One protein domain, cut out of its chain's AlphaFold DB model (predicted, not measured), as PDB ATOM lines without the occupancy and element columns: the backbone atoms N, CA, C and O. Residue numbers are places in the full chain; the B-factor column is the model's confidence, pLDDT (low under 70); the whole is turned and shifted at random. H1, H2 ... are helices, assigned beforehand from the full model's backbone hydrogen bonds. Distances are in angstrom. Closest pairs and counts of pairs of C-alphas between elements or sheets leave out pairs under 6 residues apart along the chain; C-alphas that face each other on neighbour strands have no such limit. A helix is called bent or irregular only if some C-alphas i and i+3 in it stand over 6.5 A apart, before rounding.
ATOM      1  N   TYR A  24      10.961  39.512  14.528       95.88
ATOM      2  CA  TYR A  24      12.232  40.112  14.122       95.88
ATOM      3  C   TYR A  24      12.059  40.794  12.767       95.88
ATOM      4  O   TYR A  24      11.593  40.173  11.816       95.88
ATOM      5  N   ALA A  25      12.422  42.075  12.686       96.69
ATOM      6  CA  ALA A  25      12.231  42.880  11.480       96.69
ATOM      7  C   ALA A  25      13.350  42.704  10.436       96.69
ATOM      8  O   ALA A  25      13.182  43.096   9.287       96.69
ATOM      9  N   ASN A  26      14.483  42.106  10.809       97.69
ATOM     10  CA  ASN A  26      15.643  41.904   9.942       97.69
ATOM     11  C   ASN A  26      15.663  40.509   9.291       97.69
ATOM     12  O   ASN A  26      16.705  39.858   9.228       97.69
ATOM     13  N   LEU A  27      14.510  40.033   8.807       96.94
ATOM     14  CA  LEU A  27      14.374  38.706   8.193       96.94
ATOM     15  C   LEU A  27      15.406  38.423   7.077       96.94
ATOM     16  O   LEU A  27      15.988  37.339   7.121       96.94
ATOM     17  N   PRO A  28      15.717  39.352   6.145       96.75
ATOM     18  CA  PRO A  28      16.713  39.091   5.101       96.75
ATOM     19  C   PRO A  28      18.093  38.730   5.663       96.75
ATOM     20  O   PRO A  28      18.704  37.756   5.239       96.75
ATOM     21  N   GLU A  29      18.548  39.444   6.695       98.31
ATOM     22  CA  GLU A  29      19.836  39.174   7.346       98.31
ATOM     23  C   GLU A  29      19.858  37.799   8.027       98.31
ATOM     24  O   GLU A  29      20.881  37.109   8.031       98.31
ATOM     25  N   ILE A  30      18.727  37.387   8.611       97.38
ATOM     26  CA  ILE A  30      18.582  36.078   9.255       97.38
ATOM     27  C   ILE A  30      18.692  34.963   8.208       97.38
ATOM     28  O   ILE A  30      19.413  33.991   8.443       97.38
ATOM     29  N   LEU A  31      18.010  35.114   7.066       96.75
ATOM     30  CA  LEU A  31      18.023  34.139   5.973       96.75
ATOM     31  C   LEU A  31      19.406  34.046   5.310       96.75
ATOM     32  O   LEU A  31      19.918  32.941   5.122       96.75
ATOM     33  N   ASP A  32      20.068  35.179   5.060       97.31
ATOM     34  CA  ASP A  32      21.429  35.214   4.506       97.31
ATOM     35  C   ASP A  32      22.446  34.510   5.421       97.31
ATOM     36  O   ASP A  32      23.375  33.836   4.960       97.31
ATOM     37  N   ASN A  33      22.261  34.605   6.741       97.56
ATOM     38  CA  ASN A  33      23.133  33.950   7.711       97.56
ATOM     39  C   ASN A  33      22.994  32.411   7.712       97.56
ATOM     40  O   ASN A  33      23.917  31.728   8.164       97.56
ATOM     41  N   LEU A  34      21.903  31.840   7.174       96.12
ATOM     42  CA  LEU A  34      21.672  30.386   7.164       96.12
ATOM     43  C   LEU A  34      22.754  29.614   6.396       96.12
ATOM     44  O   LEU A  34      23.117  28.503   6.790       96.12
ATOM     45  N   GLN A  35      23.333  30.231   5.360       95.25
ATOM     46  CA  GLN A  35      24.403  29.650   4.540       95.25
ATOM     47  C   GLN A  35      25.614  29.205   5.375       95.25
ATOM     48  O   GLN A  35      26.282  28.229   5.043       95.25
ATOM     49  N   ARG A  36      25.876  29.878   6.504       97.19
ATOM     50  CA  ARG A  36      27.009  29.566   7.391       97.19
ATOM     51  C   ARG A  36      26.839  28.261   8.168       97.19
ATOM     52  O   ARG A  36      27.824  27.739   8.681       97.19
ATOM     53  N   TYR A  37      25.615  27.745   8.275       96.56
ATOM     54  CA  TYR A  37      25.323  26.508   9.005       96.56
ATOM     55  C   TYR A  37      25.281  25.271   8.107       96.56
ATOM     56  O   TYR A  37      25.187  24.153   8.621       96.56
ATOM     57  N   LEU A  38      25.370  25.448   6.785       96.38
ATOM     58  CA  LEU A  38      25.378  24.340   5.838       96.38
ATOM     59  C   LEU A  38      26.641  23.492   6.011       96.38
ATOM     60  O   LEU A  38      27.753  24.006   6.144       96.38
ATOM     61  N   ARG A  39      26.471  22.168   5.986       95.69
ATOM     62  CA  ARG A  39      27.576  21.205   6.062       95.69
ATOM     63  C   ARG A  39      27.710  20.462   4.731       95.69
ATOM     64  O   ARG A  39      26.738  19.834   4.308       95.69
ATOM     65  N   PRO A  40      28.885  20.491   4.072       95.12
ATOM     66  CA  PRO A  40      29.091  19.780   2.813       95.12
ATOM     67  C   PRO A  40      28.735  18.295   2.932       95.12
ATOM     68  O   PRO A  40      29.157  17.630   3.874       95.12
ATOM     69  N   GLY A  41      27.950  17.782   1.982       95.88
ATOM     70  CA  GLY A  41      27.529  16.378   1.959       95.88
ATOM     71  C   GLY A  41      26.376  16.014   2.903       95.88
ATOM     72  O   GLY A  41      25.997  14.847   2.947       95.88
ATOM     73  N   HIS A  42      25.788  16.976   3.625       96.62
ATOM     74  CA  HIS A  42      24.651  16.744   4.517       96.62
ATOM     75  C   HIS A  42      23.460  17.644   4.168       96.62
ATOM     76  O   HIS A  42      23.605  18.853   3.995       96.62
ATOM     77  N   ALA A  43      22.259  17.064   4.136       96.00
ATOM     78  CA  ALA A  43      21.029  17.849   4.113       96.00
ATOM     79  C   ALA A  43      20.880  18.605   5.445       96.00
ATOM     80  O   ALA A  43      21.050  18.022   6.515       96.00
ATOM     81  N   THR A  44      20.575  19.900   5.372       96.56
ATOM     82  CA  THR A  44      20.343  20.757   6.543       96.56
ATOM     83  C   THR A  44      18.888  21.213   6.532       96.56
ATOM     84  O   THR A  44      18.412  21.690   5.506       96.56
ATOM     85  N   SER A  45      18.184  21.056   7.652       95.75
ATOM     86  CA  SER A  45      16.825  21.569   7.847       95.75
ATOM     87  C   SER A  45      16.812  22.659   8.917       95.75
ATOM     88  O   SER A  45      17.645  22.666   9.825       95.75
ATOM     89  N   PHE A  46      15.857  23.581   8.805       96.12
ATOM     90  CA  PHE A  46      15.660  24.677   9.751       96.12
ATOM     91  C   PHE A  46      14.213  24.669  10.242       96.12
ATOM     92  O   PHE A  46      13.284  24.583   9.443       96.12
ATOM     93  N   GLU A  47      14.031  24.748  11.558       96.69
ATOM     94  CA  GLU A  47      12.716  24.745  12.200       96.69
ATOM     95  C   GLU A  47      12.284  26.179  12.533       96.69
ATOM     96  O   GLU A  47      12.863  26.823  13.411       96.69
ATOM     97  N   ALA A  48      11.249  26.673  11.851       96.06
ATOM     98  CA  ALA A  48      10.730  28.031  12.034       96.06
ATOM     99  C   ALA A  48       9.754  28.166  13.223       96.06
ATOM    100  O   ALA A  48       9.447  29.283  13.642       96.06
ATOM    101  N   SER A  49       9.274  27.052  13.791       96.00
ATOM    102  CA  SER A  49       8.248  27.030  14.848       96.00
ATOM    103  C   SER A  49       8.757  26.623  16.242       96.00
ATOM    104  O   SER A  49       7.984  26.458  17.183       96.00
ATOM    105  N   CYS A  50      10.077  26.528  16.439       94.44
ATOM    106  CA  CYS A  50      10.663  25.983  17.676       94.44
ATOM    107  C   CYS A  50      10.344  26.792  18.955       94.44
ATOM    108  O   CYS A  50      10.313  26.243  20.053       94.44
ATOM    109  N   TYR A  51      10.092  28.099  18.852       93.38
ATOM    110  CA  TYR A  51       9.769  28.957  20.008       93.38
ATOM    111  C   TYR A  51       8.565  29.878  19.770       93.38
ATOM    112  O   TYR A  51       8.363  30.877  20.476       93.38
ATOM    113  N   THR A  52       7.769  29.589  18.745       94.69
ATOM    114  CA  THR A  52       6.632  30.408  18.329       94.69
ATOM    115  C   THR A  52       5.729  29.619  17.393       94.69
ATOM    116  O   THR A  52       6.186  28.678  16.764       94.69
ATOM    117  N   ASP A  53       4.475  30.029  17.263       96.19
ATOM    118  CA  ASP A  53       3.631  29.582  16.157       96.19
ATOM    119  C   ASP A  53       3.704  30.646  15.045       96.19
ATOM    120  O   ASP A  53       3.063  31.692  15.181       96.19
ATOM    121  N   PRO A  54       4.541  30.472  14.002       96.00
ATOM    122  CA  PRO A  54       4.695  31.476  12.954       96.00
ATOM    123  C   PRO A  54       3.454  31.558  12.062       96.00
ATOM    124  O   PRO A  54       3.120  32.643  11.601       96.00
ATOM    125  N   LEU A  55       2.727  30.451  11.871       95.88
ATOM    126  CA  LEU A  55       1.517  30.436  11.053       95.88
ATOM    127  C   LEU A  55       0.404  31.258  11.711       95.88
ATOM    128  O   LEU A  55      -0.262  32.046  11.041       95.88
ATOM    129  N   GLY A  56       0.259  31.151  13.035       95.19
ATOM    130  CA  GLY A  56      -0.664  31.988  13.804       95.19
ATOM    131  C   GLY A  56      -0.371  33.493  13.705       95.19
ATOM    132  O   GLY A  56      -1.283  34.304  13.855       95.19
ATOM    133  N   LEU A  57       0.876  33.882  13.416       95.19
ATOM    134  CA  LEU A  57       1.311  35.280  13.287       95.19
ATOM    135  C   LEU A  57       1.403  35.769  11.836       95.19
ATOM    136  O   LEU A  57       1.534  36.970  11.610       95.19
ATOM    137  N   GLU A  58       1.320  34.869  10.858       96.44
ATOM    138  CA  GLU A  58       1.689  35.156   9.470       96.44
ATOM    139  C   GLU A  58       0.849  36.267   8.833       96.44
ATOM    140  O   GLU A  58       1.365  37.091   8.082       96.44
ATOM    141  N   HIS A  59      -0.429  36.353   9.206       96.00
ATOM    142  CA  HIS A  59      -1.340  37.405   8.754       96.00
ATOM    143  C   HIS A  59      -0.905  38.830   9.154       96.00
ATOM    144  O   HIS A  59      -1.444  39.798   8.624       96.00
ATOM    145  N   LEU A  60       0.044  38.966  10.085       96.38
ATOM    146  CA  LEU A  60       0.596  40.247  10.527       96.38
ATOM    147  C   LEU A  60       1.943  40.562   9.877       96.38
ATOM    148  O   LEU A  60       2.245  41.736   9.673       96.38
ATOM    149  N   THR A  61       2.774  39.549   9.604       96.38
ATOM    150  CA  THR A  61       4.187  39.771   9.256       96.38
ATOM    151  C   THR A  61       4.577  39.336   7.846       96.38
ATOM    152  O   THR A  61       5.538  39.887   7.313       96.38
ATOM    153  N   GLY A  62       3.897  38.356   7.242       96.31
ATOM    154  CA  GLY A  62       4.303  37.775   5.953       96.31
ATOM    155  C   GLY A  62       5.663  37.051   5.971       96.31
ATOM    156  O   GLY A  62       6.246  36.792   4.918       96.31
ATOM    157  N   SER A  63       6.228  36.798   7.156       96.62
ATOM    158  CA  SER A  63       7.612  36.331   7.314       96.62
ATOM    159  C   SER A  63       7.784  34.848   6.995       96.62
ATOM    160  O   SER A  63       8.830  34.439   6.491       96.62
ATOM    161  N   LEU A  64       6.780  34.027   7.301       96.94
ATOM    162  CA  LEU A  64       6.813  32.598   7.020       96.94
ATOM    163  C   LEU A  64       6.731  32.347   5.514       96.94
ATOM    164  O   LEU A  64       7.496  31.535   5.001       96.94
ATOM    165  N   ALA A  65       5.865  33.073   4.799       97.12
ATOM    166  CA  ALA A  65       5.787  32.995   3.346       97.12
ATOM    167  C   ALA A  65       7.106  33.408   2.685       97.12
ATOM    168  O   ALA A  65       7.560  32.726   1.771       97.12
ATOM    169  N   GLU A  66       7.749  34.476   3.169       96.38
ATOM    170  CA  GLU A  66       9.071  34.892   2.680       96.38
ATOM    171  C   GLU A  66      10.147  33.826   2.929       96.38
ATOM    172  O   GLU A  66      11.003  33.615   2.083       96.38
ATOM    173  N   THR A  67      10.077  33.097   4.047       96.31
ATOM    174  CA  THR A  67      11.035  32.022   4.367       96.31
ATOM    175  C   THR A  67      10.900  30.798   3.443       96.31
ATOM    176  O   THR A  67      11.850  30.033   3.302       96.31
ATOM    177  N   ILE A  68       9.724  30.579   2.845       94.88
ATOM    178  CA  ILE A  68       9.415  29.400   2.008       94.88
ATOM    179  C   ILE A  68       9.569  29.695   0.504       94.88
ATOM    180  O   ILE A  68       9.636  28.759  -0.294       94.88
ATOM    181  N   ARG A  69       9.578  30.973   0.120       90.12
ATOM    182  CA  ARG A  69       9.655  31.432  -1.271       90.12
ATOM    183  C   ARG A  69      10.966  31.028  -1.947       90.12
ATOM    184  O   ARG A  69      10.876  30.670  -3.143       90.12
TER     185      ARG A  69
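What this domain is: This is residues 24 to 69 of the 69 residues of a protein of Gemmatimonadetes bacterium (UniProt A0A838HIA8). The printed part makes a long, loose loop: H1 runs out along the longest axis, residues 38 to 43 stick out at the far end, and the rest of the link to residue 53 folds back toward a corner of two short helices, H2 and H3. H3 begins near the first residues of H1. There are 46 residues with three named helices, in the order H1, H2, H3, and no named strand; the class is all helix. The whole is loose, with a radius of gyration of the C-alphas of 12.0 A, and elongated, spanning 36 by 19 by 18 A.

How they stand to each other: Start at H1, residues 27 to 37. From it a long link of 16 residues leads to H2, residues 54 to 61, which is apart from H1. A tight link of one residue, Gly 62, then leads to H3, residues 63 to 68. H2 and H3 touch only at the corner by their link; look at their closest C-alphas, those of Glu 58 and Leu 64, 6.2 A apart. These two helices run opposite ways at a steep tilt of 64 degrees. H1 and H3 are close but not clearly touching, the closest C-alphas being those of Leu 27 and Ser 63, 7.2 A apart. They run the same way at a steep tilt of 42 degrees. In H3 every O i to N i+4 pair is within hydrogen-bond range; in H1 3 of 7 are, beside 6 of 8 O i to N i+3 pairs, and in H2 2 of 4 are.

Where its parts are: Find C-alpha 27 at (14.374, 38.706, 8.193); from there H1 runs 16.4 A to C-alpha 37 at (25.323, 26.508, 9.005). It is neither bent nor irregular, but only just: C-alphas 32 and 35 are 6.3 A apart. H2 is 9.1 A long and irregular, with C-alphas 56 and 59 7.4 A apart. H3 is 8.9 A long and ends at C-alpha 68, (9.415, 29.400, 2.008).

The domain as a whole: Look to Gly 41 and Leu 60 for the two C-alphas farthest apart, 37.0 A. The link from H1 to H2 is long, and its residues 38 to 43 stand free. The printed part has no cut and ends at Arg 69, the chain's last residue. The mean pLDDT of the printed part is 96.1, and no printed residue is under 70.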